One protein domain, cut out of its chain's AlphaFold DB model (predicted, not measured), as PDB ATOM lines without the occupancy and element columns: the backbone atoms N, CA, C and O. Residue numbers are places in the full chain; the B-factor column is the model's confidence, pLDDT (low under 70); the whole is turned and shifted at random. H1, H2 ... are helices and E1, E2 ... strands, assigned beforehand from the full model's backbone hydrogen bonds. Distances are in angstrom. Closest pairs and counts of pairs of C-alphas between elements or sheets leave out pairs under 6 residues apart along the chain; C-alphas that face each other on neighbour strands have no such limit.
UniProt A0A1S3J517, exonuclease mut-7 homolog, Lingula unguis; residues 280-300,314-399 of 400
ATOM      1  N   ILE A 280     216.045 183.530 198.445       95.38
ATOM      2  CA  ILE A 280     214.877 183.600 197.578       95.38
ATOM      3  C   ILE A 280     214.522 185.077 197.440       95.38
ATOM      4  O   ILE A 280     214.236 185.736 198.445       95.38
ATOM      5  N   LYS A 281     214.552 185.597 196.213       95.44
ATOM      6  CA  LYS A 281     214.137 186.965 195.889       95.44
ATOM      7  C   LYS A 281     212.620 187.013 195.730       95.44
ATOM      8  O   LYS A 281     212.054 186.353 194.867       95.44
ATOM      9  N   ILE A 282     211.960 187.767 196.599       95.62
ATOM     10  CA  ILE A 282     210.505 187.787 196.754       95.62
ATOM     11  C   ILE A 282     209.999 189.194 196.420       95.62
ATOM     12  O   ILE A 282     210.303 190.134 197.163       95.62
ATOM     13  N   PRO A 283     209.214 189.364 195.345       94.88
ATOM     14  CA  PRO A 283     208.607 190.646 195.004       94.88
ATOM     15  C   PRO A 283     207.641 191.150 196.083       94.88
ATOM     16  O   PRO A 283     207.039 190.369 196.829       94.88
ATOM     17  N   GLN A 284     207.458 192.469 196.158       93.88
ATOM     18  CA  GLN A 284     206.654 193.122 197.195       93.88
ATOM     19  C   GLN A 284     205.238 192.532 197.320       93.88
ATOM     20  O   GLN A 284     204.761 192.300 198.432       93.88
ATOM     21  N   ALA A 285     204.556 192.289 196.195       92.62
ATOM     22  CA  ALA A 285     203.191 191.761 196.183       92.62
ATOM     23  C   ALA A 285     203.115 190.351 196.796       92.62
ATOM     24  O   ALA A 285     202.299 190.109 197.692       92.62
ATOM     25  N   ALA A 286     204.023 189.461 196.389       94.38
ATOM     26  CA  ALA A 286     204.170 188.121 196.942       94.38
ATOM     27  C   ALA A 286     204.495 188.154 198.448       94.38
ATOM     28  O   ALA A 286     203.845 187.465 199.240       94.38
ATOM     29  N   MET A 287     205.426 189.018 198.875       95.88
ATOM     30  CA  MET A 287     205.769 189.187 200.294       95.88
ATOM     31  C   MET A 287     204.570 189.673 201.122       95.88
ATOM     32  O   MET A 287     204.304 189.144 202.201       95.88
ATOM     33  N   LYS A 288     203.798 190.643 200.618       93.75
ATOM     34  CA  LYS A 288     202.571 191.119 201.277       93.75
ATOM     35  C   LYS A 288     201.536 190.007 201.430       93.75
ATOM     36  O   LYS A 288     200.937 189.887 202.498       93.75
ATOM     37  N   ALA A 289     201.334 189.186 200.400       92.38
ATOM     38  CA  ALA A 289     200.411 188.054 200.463       92.38
ATOM     39  C   ALA A 289     200.839 187.036 201.534       92.38
ATOM     40  O   ALA A 289     200.017 186.630 202.360       92.38
ATOM     41  N   ALA A 290     202.128 186.689 201.569       94.19
ATOM     42  CA  ALA A 290     202.716 185.816 202.582       94.19
ATOM     43  C   ALA A 290     202.560 186.391 204.004       94.19
ATOM     44  O   ALA A 290     202.125 185.691 204.922       94.19
ATOM     45  N   TRP A 291     202.826 187.687 204.181       94.88
ATOM     46  CA  TRP A 291     202.669 188.391 205.456       94.88
ATOM     47  C   TRP A 291     201.220 188.398 205.957       94.88
ATOM     48  O   TRP A 291     200.952 188.042 207.108       94.88
ATOM     49  N   LEU A 292     200.262 188.744 205.089       91.12
ATOM     50  CA  LEU A 292     198.833 188.739 205.419       91.12
ATOM     51  C   LEU A 292     198.353 187.339 205.794       91.12
ATOM     52  O   LEU A 292     197.590 187.173 206.747       91.12
ATOM     53  N   ARG A 293     198.834 186.320 205.079       89.94
ATOM     54  CA  ARG A 293     198.513 184.928 205.373       89.94
ATOM     55  C   ARG A 293     199.057 184.497 206.730       89.94
ATOM     56  O   ARG A 293     198.303 183.921 207.512       89.94
ATOM     57  N   LYS A 294     200.307 184.833 207.059       90.69
ATOM     58  CA  LYS A 294     200.880 184.576 208.389       90.69
ATOM     59  C   LYS A 294     200.064 185.253 209.491       90.69
ATOM     60  O   LYS A 294     199.717 184.606 210.475       90.69
ATOM     61  N   LYS A 295     199.684 186.519 209.292       89.12
ATOM     62  CA  LYS A 295     198.825 187.271 210.218       89.12
ATOM     63  C   LYS A 295     197.472 186.584 210.431       89.12
ATOM     64  O   LYS A 295     197.042 186.452 211.573       89.12
ATOM     65  N   ALA A 296     196.834 186.102 209.363       86.81
ATOM     66  CA  ALA A 296     195.579 185.359 209.455       86.81
ATOM     67  C   ALA A 296     195.739 184.033 210.222       86.81
ATOM     68  O   ALA A 296     194.922 183.723 211.086       86.81
ATOM     69  N   LEU A 297     196.816 183.280 209.964       85.81
ATOM     70  CA  LEU A 297     197.126 182.038 210.685       85.81
ATOM     71  C   LEU A 297     197.345 182.271 212.187       85.81
ATOM     72  O   LEU A 297     196.919 181.453 212.993       85.81
ATOM     73  N   SER A 298     197.966 183.389 212.575       84.62
ATOM     74  CA  SER A 298     198.175 183.738 213.987       84.62
ATOM     75  C   SER A 298     196.907 184.209 214.710       84.62
ATOM     76  O   SER A 298     196.860 184.158 215.935       84.62
ATOM     77  N   GLN A 299     195.895 184.687 213.981       78.44
ATOM     78  CA  GLN A 299     194.641 185.201 214.552       78.44
ATOM     79  C   GLN A 299     193.533 184.139 214.648       78.44
ATOM     80  O   GLN A 299     192.605 184.299 215.440       78.44
ATOM     81  N   HIS A 300     193.615 183.052 213.878       65.56
ATOM     82  CA  HIS A 300     192.631 181.972 213.912       65.56
ATOM     83  C   HIS A 300     192.947 180.932 214.999       65.56
ATOM     84  O   HIS A 300     193.844 180.106 214.852       65.56
ATOM     85  N   PRO A 314     190.961 187.195 194.145       64.06
ATOM     86  CA  PRO A 314     191.586 187.048 192.826       64.06
ATOM     87  C   PRO A 314     193.030 187.580 192.740       64.06
ATOM     88  O   PRO A 314     193.868 186.935 192.111       64.06
ATOM     89  N   HIS A 315     193.346 188.681 193.429       65.12
ATOM     90  CA  HIS A 315     194.699 189.232 193.530       65.12
ATOM     91  C   HIS A 315     195.652 188.327 194.338       65.12
ATOM     92  O   HIS A 315     196.819 188.155 193.975       65.12
ATOM     93  N   MET A 316     195.164 187.668 195.395       68.94
ATOM     94  CA  MET A 316     195.950 186.682 196.151       68.94
ATOM     95  C   MET A 316     196.235 185.408 195.350       68.94
ATOM     96  O   MET A 316     197.279 184.801 195.565       68.94
ATOM     97  N   ARG A 317     195.373 185.018 194.400       76.50
ATOM     98  CA  ARG A 317     195.621 183.845 193.536       76.50
ATOM     99  C   ARG A 317     196.805 184.033 192.590       76.50
ATOM    100  O   ARG A 317     197.480 183.062 192.262       76.50
ATOM    101  N   HIS A 318     197.060 185.261 192.138       84.94
ATOM    102  CA  HIS A 318     198.266 185.558 191.364       84.94
ATOM    103  C   HIS A 318     199.518 185.429 192.241       84.94
ATOM    104  O   HIS A 318     200.432 184.687 191.892       84.94
ATOM    105  N   CYS A 319     199.494 186.055 193.422       86.44
ATOM    106  CA  CYS A 319     200.595 186.004 194.385       86.44
ATOM    107  C   CYS A 319     200.884 184.571 194.871       86.44
ATOM    108  O   CYS A 319     202.031 184.225 195.117       86.44
ATOM    109  N   GLU A 320     199.863 183.720 195.001       87.94
ATOM    110  CA  GLU A 320     200.026 182.307 195.364       87.94
ATOM    111  C   GLU A 320     200.820 181.530 194.308       87.94
ATOM    112  O   GLU A 320     201.732 180.785 194.656       87.94
ATOM    113  N   LYS A 321     200.512 181.730 193.020       90.00
ATOM    114  CA  LYS A 321     201.271 181.111 191.923       90.00
ATOM    115  C   LYS A 321     202.707 181.621 191.877       90.00
ATOM    116  O   LYS A 321     203.624 180.838 191.660       90.00
ATOM    117  N   GLU A 322     202.892 182.920 192.084       92.56
ATOM    118  CA  GLU A 322     204.211 183.549 192.127       92.56
ATOM    119  C   GLU A 322     205.060 182.983 193.274       92.56
ATOM    120  O   GLU A 322     206.175 182.524 193.043       92.56
ATOM    121  N   LEU A 323     204.503 182.900 194.486       93.25
ATOM    122  CA  LEU A 323     205.156 182.261 195.631       93.25
ATOM    123  C   LEU A 323     205.465 180.785 195.363       93.25
ATOM    124  O   LEU A 323     206.562 180.338 195.683       93.25
ATOM    125  N   ALA A 324     204.555 180.043 194.730       93.75
ATOM    126  CA  ALA A 324     204.794 178.646 194.377       93.75
ATOM    127  C   ALA A 324     205.971 178.482 193.398       93.75
ATOM    128  O   ALA A 324     206.767 177.562 193.573       93.75
ATOM    129  N   HIS A 325     206.134 179.380 192.415       94.56
ATOM    130  CA  HIS A 325     207.309 179.385 191.530       94.56
ATOM    131  C   HIS A 325     208.613 179.707 192.269       94.56
ATOM    132  O   HIS A 325     209.671 179.232 191.872       94.56
ATOM    133  N   LEU A 326     208.535 180.479 193.353       94.12
ATOM    134  CA  LEU A 326     209.659 180.762 194.249       94.12
ATOM    135  C   LEU A 326     209.913 179.639 195.272       94.12
ATOM    136  O   LEU A 326     210.740 179.808 196.167       94.12
ATOM    137  N   GLY A 327     209.185 178.520 195.192       95.56
ATOM    138  CA  GLY A 327     209.292 177.423 196.154       95.56
ATOM    139  C   GLY A 327     208.727 177.768 197.535       95.56
ATOM    140  O   GLY A 327     209.154 177.191 198.531       95.56
ATOM    141  N   ILE A 328     207.783 178.709 197.628       96.44
ATOM    142  CA  ILE A 328     207.128 179.110 198.878       96.44
ATOM    143  C   ILE A 328     205.669 178.642 198.864       96.44
ATOM    144  O   ILE A 328     204.860 179.058 198.033       96.44
ATOM    145  N   VAL A 329     205.299 177.797 199.824       94.62
ATOM    146  CA  VAL A 329     203.915 177.356 200.025       94.62
ATOM    147  C   VAL A 329     203.168 178.430 200.804       94.62
ATOM    148  O   VAL A 329     203.399 178.635 201.992       94.62
ATOM    149  N   LEU A 330     202.223 179.113 200.155       91.38
ATOM    150  CA  LEU A 330     201.437 180.159 200.815       91.38
ATOM    151  C   LEU A 330     200.574 179.607 201.964       91.38
ATOM    152  O   LEU A 330     200.349 180.314 202.942       91.38
ATOM    153  N   ALA A 331     200.100 178.358 201.880       88.69
ATOM    154  CA  ALA A 331     199.170 177.779 202.853       88.69
ATOM    155  C   ALA A 331     199.651 177.911 204.310       88.69
ATOM    156  O   ALA A 331     198.847 178.265 205.177       88.69
ATOM    157  N   ASP A 332     200.939 177.696 204.556       90.38
ATOM    158  CA  ASP A 332     201.601 177.774 205.863       90.38
ATOM    159  C   ASP A 332     202.845 178.684 205.871       90.38
ATOM    160  O   ASP A 332     203.462 178.880 206.919       90.38
ATOM    161  N   VAL A 333     203.151 179.321 204.736       94.31
ATOM    162  CA  VAL A 333     204.291 180.228 204.545       94.31
ATOM    163  C   VAL A 333     205.628 179.499 204.762       94.31
ATOM    164  O   VAL A 333     206.528 179.990 205.450       94.31
ATOM    165  N   THR A 334     205.750 178.304 204.184       96.44
ATOM    166  CA  THR A 334     206.953 177.459 204.257       96.44
ATOM    167  C   THR A 334     207.751 177.475 202.959       96.44
ATOM    168  O   THR A 334     207.210 177.659 201.871       96.44
ATOM    169  N   ILE A 335     209.060 177.278 203.075       96.50
ATOM    170  CA  ILE A 335     209.981 177.067 201.958       96.50
ATOM    171  C   ILE A 335     209.986 175.569 201.646       96.50
ATOM    172  O   ILE A 335     210.325 174.768 202.516       96.50
ATOM    173  N   GLN A 336     209.621 175.188 200.421       93.56
ATOM    174  CA  GLN A 336     209.421 173.794 200.008       93.56
ATOM    175  C   GLN A 336     210.675 172.937 200.195       93.56
ATOM    176  O   GLN A 336     210.588 171.850 200.759       93.56
ATOM    177  N   ASP A 337     211.837 173.448 199.788       90.88
ATOM    178  CA  ASP A 337     213.084 172.673 199.773       90.88
ATOM    179  C   ASP A 337     213.582 172.291 201.171       90.88
ATOM    180  O   ASP A 337     214.201 171.243 201.354       90.88
ATOM    181  N   THR A 338     213.345 173.144 202.170       93.69
ATOM    182  CA  THR A 338     213.893 172.969 203.527       93.69
ATOM    183  C   THR A 338     212.831 172.733 204.591       93.69
ATOM    184  O   THR A 338     213.174 172.416 205.729       93.69
ATOM    185  N   GLY A 339     211.552 172.934 204.269       94.06
ATOM    186  CA  GLY A 339     210.455 172.951 205.239       94.06
ATOM    187  C   GLY A 339     210.520 174.120 206.229       94.06
ATOM    188  O   GLY A 339     209.765 174.151 207.199       94.06
ATOM    189  N   SER A 340     211.423 175.083 206.024       95.06
ATOM    190  CA  SER A 340     211.591 176.215 206.937       95.06
ATOM    191  C   SER A 340     210.454 177.216 206.797       95.06
ATOM    192  O   SER A 340     210.036 177.547 205.690       95.06
ATOM    193  N   LEU A 341     209.990 177.762 207.920       96.12
ATOM    194  CA  LEU A 341     209.026 178.859 207.913       96.12
ATOM    195  C   LEU A 341     209.705 180.152 207.463       96.12
ATOM    196  O   LEU A 341     210.685 180.582 208.071       96.12
ATOM    197  N   LEU A 342     209.155 180.805 206.444       97.00
ATOM    198  CA  LEU A 342     209.586 182.142 206.060       97.00
ATOM    199  C   LEU A 342     209.086 183.143 207.116       97.00
ATOM    200  O   LEU A 342     207.882 183.317 207.302       97.00
ATOM    201  N   MET A 343     210.015 183.806 207.807       96.06
ATOM    202  CA  MET A 343     209.765 184.693 208.952       96.06
ATOM    203  C   MET A 343     209.249 186.076 208.526       96.06
ATOM    204  O   MET A 343     209.832 187.120 208.859       96.06
ATOM    205  N   VAL A 344     208.173 186.096 207.747       95.31
ATOM    206  CA  VAL A 344     207.567 187.311 207.192       95.31
ATOM    207  C   VAL A 344     207.083 188.261 208.286       95.31
ATOM    208  O   VAL A 344     207.185 189.474 208.131       95.31
ATOM    209  N   GLU A 345     206.662 187.745 209.440       92.50
ATOM    210  CA  GLU A 345     206.234 188.529 210.604       92.50
ATOM    211  C   GLU A 345     207.333 189.440 211.171       92.50
ATOM    212  O   GLU A 345     207.032 190.406 211.868       92.50
ATOM    213  N   THR A 346     208.604 189.161 210.858       92.56
ATOM    214  CA  THR A 346     209.731 189.999 211.293       92.56
ATOM    215  C   THR A 346     209.888 191.271 210.461       92.56
ATOM    216  O   THR A 346     210.668 192.148 210.836       92.56
ATOM    217  N   VAL A 347     209.146 191.398 209.355       93.25
ATOM    218  CA  VAL A 347     209.128 192.590 208.504       93.25
ATOM    219  C   VAL A 347     208.096 193.593 209.042       93.25
ATOM    220  O   VAL A 347     206.903 193.277 209.091       93.25
ATOM    221  N   PRO A 348     208.505 194.823 209.417       91.19
ATOM    222  CA  PRO A 348     207.564 195.858 209.836       91.19
ATOM    223  C   PRO A 348     206.639 196.293 208.691       91.19
ATOM    224  O   PRO A 348     207.078 196.449 207.553       91.19
ATOM    225  N   GLU A 349     205.380 196.605 209.001       88.06
ATOM    226  CA  GLU A 349     204.360 196.965 208.000       88.06
ATOM    227  C   GLU A 349     204.742 198.181 207.134       88.06
ATOM    228  O   GLU A 349     204.487 198.202 205.932       88.06
ATOM    229  N   GLY A 350     205.446 199.170 207.703       89.06
ATOM    230  CA  GLY A 350     205.958 200.314 206.935       89.06
ATOM    231  C   GLY A 350     207.029 199.941 205.897       89.06
ATOM    232  O   GLY A 350     207.160 200.611 204.873       89.06
ATOM    233  N   ILE A 351     207.772 198.854 206.126       91.56
ATOM    234  CA  ILE A 351     208.784 198.351 205.189       91.56
ATOM    235  C   ILE A 351     208.125 197.587 204.035       91.56
ATOM    236  O   ILE A 351     208.551 197.734 202.892       91.56
ATOM    237  N   LEU A 352     207.031 196.858 204.297       88.94
ATOM    238  CA  LEU A 352     206.286 196.119 203.265       88.94
ATOM    239  C   LEU A 352     205.861 196.988 202.081       88.94
ATOM    240  O   LEU A 352     205.769 196.483 200.971       88.94
ATOM    241  N   ASN A 353     205.575 198.270 202.308       88.31
ATOM    242  CA  ASN A 353     205.128 199.186 201.257       88.31
ATOM    243  C   ASN A 353     206.263 199.978 200.596       88.31
ATOM    244  O   ASN A 353     206.038 200.552 199.536       88.31
ATOM    245  N   SER A 354     207.448 200.036 201.209       89.75
ATOM    246  CA  SER A 354     208.568 200.856 200.724       89.75
ATOM    247  C   SER A 354     209.609 200.074 199.928       89.75
ATOM    248  O   SER A 354     210.356 200.687 199.176       89.75
ATOM    249  N   MET A 355     209.647 198.747 200.064       90.88
ATOM    250  CA  MET A 355     210.638 197.900 199.392       90.88
ATOM    251  C   MET A 355     210.029 197.168 198.202       90.88
ATOM    252  O   MET A 355     208.942 196.607 198.323       90.88
ATOM    253  N   GLU A 356     210.730 197.146 197.070       91.88
ATOM    254  CA  GLU A 356     210.300 196.421 195.865       91.88
ATOM    255  C   GLU A 356     210.533 194.908 195.988       91.88
ATOM    256  O   GLU A 356     209.689 194.111 195.578       91.88
ATOM    257  N   TYR A 357     211.639 194.521 196.624       92.94
ATOM    258  CA  TYR A 357     212.031 193.130 196.825       92.94
ATOM    259  C   TYR A 357     212.420 192.854 198.273       92.94
ATOM    260  O   TYR A 357     212.906 193.720 199.006       92.94
ATOM    261  N   PHE A 358     212.244 191.595 198.648       95.19
ATOM    262  CA  PHE A 358     212.689 191.012 199.900       95.19
ATOM    263  C   PHE A 358     213.502 189.754 199.622       95.19
ATOM    264  O   PHE A 358     213.323 189.104 198.598       95.19
ATOM    265  N   TYR A 359     214.359 189.380 200.563       95.19
ATOM    266  CA  TYR A 359     215.278 188.258 200.413       95.19
ATOM    267  C   TYR A 359     215.087 187.294 201.573       95.19
ATOM    268  O   TYR A 359     215.480 187.577 202.705       95.19
ATOM    269  N   GLY A 360     214.437 186.165 201.310       95.94
ATOM    270  CA  GLY A 360     214.249 185.094 202.283       95.94
ATOM    271  C   GLY A 360     215.430 184.134 202.260       95.94
ATOM    272  O   GLY A 360     215.737 183.574 201.216       95.94
ATOM    273  N   CYS A 361     216.100 183.906 203.388       96.38
ATOM    274  CA  CYS A 361     217.118 182.861 203.465       96.38
ATOM    275  C   CYS A 361     216.468 181.486 203.265       96.38
ATOM    276  O   CYS A 361     215.613 181.098 204.061       96.38
ATOM    277  N   GLY A 362     216.919 180.724 202.266       95.31
ATOM    278  CA  GLY A 362     216.371 179.401 201.948       95.31
ATOM    279  C   GLY A 362     216.508 178.380 203.086       95.31
ATOM    280  O   GLY A 362     215.714 177.450 203.187       95.31
ATOM    281  N   THR A 363     217.494 178.562 203.974       95.38
ATOM    282  CA  THR A 363     217.824 177.605 205.044       95.38
ATOM    283  C   THR A 363     217.110 177.869 206.362       95.38
ATOM    284  O   THR A 363     216.708 176.922 207.017       95.38
ATOM    285  N   CYS A 364     217.011 179.126 206.809       96.06
ATOM    286  CA  CYS A 364     216.375 179.445 208.096       96.06
ATOM    287  C   CYS A 364     215.100 180.275 207.959       96.06
ATOM    288  O   CYS A 364     214.473 180.577 208.968       96.06
ATOM    289  N   GLY A 365     214.747 180.708 206.747       96.50
ATOM    290  CA  GLY A 365     213.568 181.528 206.486       96.50
ATOM    291  C   GLY A 365     213.664 182.976 206.967       96.50
ATOM    292  O   GLY A 365     212.679 183.707 206.889       96.50
ATOM    293  N   LYS A 366     214.822 183.442 207.458       96.56
ATOM    294  CA  LYS A 366     214.983 184.848 207.861       96.56
ATOM    295  C   LYS A 366     214.827 185.761 206.644       96.56
ATOM    296  O   LYS A 366     215.464 185.526 205.622       96.56
ATOM    297  N   VAL A 367     214.015 186.809 206.779       95.56
ATOM    298  CA  VAL A 367     213.764 187.791 205.717       95.56
ATOM    299  C   VAL A 367     214.660 189.019 205.889       95.56
ATOM    300  O   VAL A 367     214.795 189.549 206.994       95.56
ATOM    301  N   PHE A 368     215.241 189.467 204.780       93.12
ATOM    302  CA  PHE A 368     216.085 190.652 204.644       93.12
ATOM    303  C   PHE A 368     215.552 191.558 203.527       93.12
ATOM    304  O   PHE A 368     214.720 191.146 202.721       93.12
ATOM    305  N   TRP A 369     216.020 192.800 203.485       91.81
ATOM    306  CA  TRP A 369     215.698 193.777 202.445       91.81
ATOM    307  C   TRP A 369     216.834 194.795 202.345       91.81
ATOM    308  O   TRP A 369     217.582 195.006 203.307       91.81
ATOM    309  N   GLU A 370     216.957 195.438 201.189       83.81
ATOM    310  CA  GLU A 370     217.917 196.520 201.008       83.81
ATOM    311  C   GLU A 370     217.424 197.785 201.713       83.81
ATOM    312  O   GLU A 370     216.281 198.207 201.579       83.81
ATOM    313  N   GLY A 371     218.283 198.398 202.515       80.75
ATOM    314  CA  GLY A 371     217.954 199.623 203.230       80.75
ATOM    315  C   GLY A 371     219.205 200.262 203.819       80.75
ATOM    316  O   GLY A 371     220.314 199.795 203.551       80.75
ATOM    317  N   PRO A 372     219.065 201.260 204.710       76.25
ATOM    318  CA  PRO A 372     220.205 201.993 205.273       76.25
ATOM    319  C   PRO A 372     221.229 201.109 206.003       76.25
ATOM    320  O   PRO A 372     222.327 201.544 206.331       76.25
ATOM    321  N   HIS A 373     220.880 199.867 206.346       78.38
ATOM    322  CA  HIS A 373     221.829 198.911 206.910       78.38
ATOM    323  C   HIS A 373     222.871 198.424 205.893       78.38
ATOM    324  O   HIS A 373     224.037 198.289 206.263       78.38
ATOM    325  N   PHE A 374     222.481 198.210 204.632       79.81
ATOM    326  CA  PHE A 374     223.395 197.805 203.563       79.81
ATOM    327  C   PHE A 374     224.440 198.886 203.301       79.81
ATOM    328  O   PHE A 374     225.637 198.619 203.385       79.81
ATOM    329  N   GLU A 375     223.992 200.127 203.122       77.81
ATOM    330  CA  GLU A 375     224.878 201.273 202.916       77.81
ATOM    331  C   GLU A 375     225.816 201.488 204.112       77.81
ATOM    332  O   GLU A 375     227.023 201.639 203.939       77.81
ATOM    333  N   ARG A 376     225.300 201.402 205.348       81.06
ATOM    334  CA  ARG A 376     226.139 201.475 206.556       81.06
ATOM    335  C   ARG A 376     227.196 200.377 206.608       81.06
ATOM    336  O   ARG A 376     228.308 200.659 207.032       81.06
ATOM    337  N   THR A 377     226.866 199.159 206.185       80.50
ATOM    338  CA  THR A 377     227.805 198.026 206.178       80.50
ATOM    339  C   THR A 377     228.871 198.213 205.099       80.50
ATOM    340  O   THR A 377     230.054 198.050 205.382       80.50
ATOM    341  N   CYS A 378     228.487 198.664 203.902       80.75
ATOM    342  CA  CYS A 378     229.442 199.025 202.852       80.75
ATOM    343  C   CYS A 378     230.388 200.141 203.324       80.75
ATOM    344  O   CYS A 378     231.604 200.005 203.236       80.75
ATOM    345  N   ASN A 379     229.854 201.200 203.939       79.69
ATOM    346  CA  ASN A 379     230.651 202.292 204.509       79.69
ATOM    347  C   ASN A 379     231.538 201.828 205.677       79.69
ATOM    348  O   ASN A 379     232.634 202.350 205.892       79.69
ATOM    349  N   GLN A 380     231.083 200.837 206.446       77.81
ATOM    350  CA  GLN A 380     231.862 200.245 207.527       77.81
ATOM    351  C   GLN A 380     233.083 199.480 207.000       77.81
ATOM    352  O   GLN A 380     234.117 199.467 207.661       77.81
ATOM    353  N   PHE A 381     233.007 198.885 205.813       78.06
ATOM    354  CA  PHE A 381     234.088 198.067 205.257       78.06
ATOM    355  C   PHE A 381     234.729 198.657 203.997       78.06
ATOM    356  O   PHE A 381     235.560 198.003 203.384       78.06
ATOM    357  N   SER A 382     234.442 199.919 203.662       77.69
ATOM    358  CA  SER A 382     234.905 200.597 202.436       77.69
ATOM    359  C   SER A 382     236.412 200.510 202.174       77.69
ATOM    360  O   SER A 382     236.836 200.362 201.041       77.69
ATOM    361  N   HIS A 383     237.222 200.556 203.226       73.12
ATOM    362  CA  HIS A 383     238.681 200.433 203.183       73.12
ATOM    363  C   HIS A 383     239.214 199.016 202.884       73.12
ATOM    364  O   HIS A 383     240.387 198.879 202.552       73.12
ATOM    365  N   VAL A 384     238.384 197.977 203.024       73.56
ATOM    366  CA  VAL A 384     238.708 196.578 202.668       73.56
ATOM    367  C   VAL A 384     237.969 196.148 201.396       73.56
ATOM    368  O   VAL A 384     238.358 195.177 200.752       73.56
ATOM    369  N   LEU A 385     236.919 196.879 201.014       78.69
ATOM    370  CA  LEU A 385     236.198 196.660 199.769       78.69
ATOM    371  C   LEU A 385     237.071 197.040 198.570       78.69
ATOM    372  O   LEU A 385     237.569 198.160 198.477       78.69
ATOM    373  N   GLN A 386     237.229 196.112 197.629       74.38
ATOM    374  CA  GLN A 386     237.814 196.421 196.328       74.38
ATOM    375  C   GLN A 386     236.715 196.825 195.342       74.38
ATOM    376  O   GLN A 386     235.813 196.040 195.040       74.38
ATOM    377  N   ASP A 387     236.820 198.042 194.809       60.25
ATOM    378  CA  ASP A 387     235.955 198.519 193.735       60.25
ATOM    379  C   ASP A 387     236.333 197.829 192.423       60.25
ATOM    380  O   ASP A 387     237.341 198.145 191.781       60.25
ATOM    381  N   SER A 388     235.495 196.904 191.964       50.75
ATOM    382  CA  SER A 388     235.562 196.482 190.574       50.75
ATOM    383  C   SER A 388     235.051 197.635 189.704       50.75
ATOM    384  O   SER A 388     233.871 197.973 189.768       50.75
ATOM    385  N   LYS A 389     235.908 198.225 188.860       42.81
ATOM    386  CA  LYS A 389     235.521 199.150 187.770       42.81
ATOM    387  C   LYS A 389     234.673 198.456 186.681       42.81
ATOM    388  O   LYS A 389     234.926 198.620 185.491       42.81
ATOM    389  N   THR A 390     233.698 197.635 187.053       42.56
ATOM    390  CA  THR A 390     232.931 196.784 186.139       42.56
ATOM    391  C   THR A 390     231.436 196.960 186.356       42.56
ATOM    392  O   THR A 390     230.980 196.989 187.495       42.56
ATOM    393  N   ASN A 391     230.690 197.016 185.248       44.25
ATOM    394  CA  ASN A 391     229.224 196.995 185.135       44.25
ATOM    395  C   ASN A 391     228.602 195.675 185.661       44.25
ATOM    396  O   ASN A 391     227.896 194.987 184.927       44.25
ATOM    397  N   GLY A 392     228.918 195.269 186.891       48.31
ATOM    398  CA  GLY A 392     228.378 194.079 187.549       48.31
ATOM    399  C   GLY A 392     227.247 194.399 188.537       48.31
ATOM    400  O   GLY A 392     227.014 195.576 188.828       48.31
ATOM    401  N   PRO A 393     226.553 193.367 189.056       50.03
ATOM    402  CA  PRO A 393     225.540 193.515 190.106       50.03
ATOM    403  C   PRO A 393     226.121 194.268 191.312       50.03
ATOM    404  O   PRO A 393     227.211 193.931 191.786       50.03
ATOM    405  N   LYS A 394     225.422 195.311 191.778       56.84
ATOM    406  CA  LYS A 394     225.897 196.198 192.856       56.84
ATOM    407  C   LYS A 394     225.754 195.538 194.221       56.84
ATOM    408  O   LYS A 394     226.471 195.895 195.152       56.84
ATOM    409  N   THR A 395     224.853 194.574 194.340       59.88
ATOM    410  CA  THR A 395     224.608 193.806 195.561       59.88
ATOM    411  C   THR A 395     224.481 192.316 195.216       59.88
ATOM    412  O   THR A 395     224.245 191.952 194.064       59.88
ATOM    413  N   VAL A 396     224.619 191.414 196.199       58.59
ATOM    414  CA  VAL A 396     224.298 189.972 196.016       58.59
ATOM    415  C   VAL A 396     222.894 189.796 195.452       58.59
ATOM    416  O   VAL A 396     222.615 188.887 194.682       58.59
ATOM    417  N   TYR A 397     222.003 190.682 195.870       61.22
ATOM    418  CA  TYR A 397     220.593 190.657 195.566       61.22
ATOM    419  C   TYR A 397     220.271 190.970 194.098       61.22
ATOM    420  O   TYR A 397     219.195 190.616 193.609       61.22
ATOM    421  N   ASP A 398     221.215 191.582 193.384       56.97
ATOM    422  CA  ASP A 398     221.160 191.777 191.936       56.97
ATOM    423  C   ASP A 398     221.598 190.520 191.155       56.97
ATOM    424  O   ASP A 398     221.329 190.426 189.960       56.97
ATOM    425  N   ALA A 399     222.284 189.570 191.804       51.88
ATOM    426  CA  ALA A 399     222.787 188.335 191.192       51.88
ATOM    427  C   ALA A 399     221.844 187.124 191.357       51.88
ATOM    428  O   ALA A 399     222.126 186.066 190.792       51.88
TER     429      ALA A 399
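This is residues 280 to 300 and 314 to 399 of the 400 residues of the protein "exonuclease mut-7 homolog" of Lingula unguis (UniProt A0A1S3J517). A compact body with a short antiparallel ladder of two strands, E1 and E2, at its middle has helix H1 leading away from the end of E1, helix H2 crossing the first turns of H1, and long loops filling much of the rest; from this body an arm sticks out, residues 375 to 394, made of most of H4 and part of the tail, which folds back so that its end lies nearer the body. The printed part has 107 residues, with four named helices and two named strands in the order E1, H1, H2, H3, E2, H4. The class is mostly helix, though under half of the residues are in named elements. The whole is only just loose, close to compact, with a radius of gyration of the C-alphas of 15.7 A, and only just elongated, spanning 50 by 25 by 25 A.

E1, residues 280 to 283, begins with C-alpha 280 at (214.877, 183.600, 197.578). H1, residues 284 to 299, is 22.5 A long. H2, residues 314 to 325, is 17.5 A long and begins with C-alpha 314 at (191.586, 187.048, 192.826). H3 is residues 349 to 352. E2, residues 357 to 361, is 13.2 A long. H4, residues 372 to 381, is 14.4 A long and ends with C-alpha 381 at (234.088, 198.067, 205.257).

E1 and E2 are antiparallel neighbours at 155 degrees; N 280 and O 360 are 2.8 A apart and N 358 and O 282 are 2.8 A apart, both within hydrogen-bond range. Residues 359 to 360 of E2 also pair, antiparallel, with residues 367 to 368. The closest C-alphas of H1 and E2 are those of Gln 284 and Tyr 357, 5.4 A apart. H1 touches H2 with residues 285 to 289 alone, about perpendicular at 77 degrees; the closest C-alphas are those of Ala 286 and Cys 319, 4.9 A apart. H1 and H3 only just touch, with 3 pairs of C-alphas within 8 A, the closest being Lys 288 and Leu 352 at 6.5 A. H4 touches no helix. In H1 and H4 every O i to N i+4 pair is within hydrogen-bond range, in H2 7 of 8 are, and H3 is too short for such a pair.

The two C-alphas farthest apart are those of His 300 and Lys 389, 53.1 A. Without residues 375 to 394, which stand free, the body spans 35 by 28 by 22 A. Residues 301 to 313 are not printed, and C-alphas 300 and 314 are 21.7 A apart across this cut. The link from H2 to H3, 23 residues, is long, and within it residues 328 to 329 pair, antiparallel, with residues 334 to 335. The mean pLDDT of the printed part is 84.3; it is under 70 at residue 300, residues 314 to 316 and residues 387 to 399.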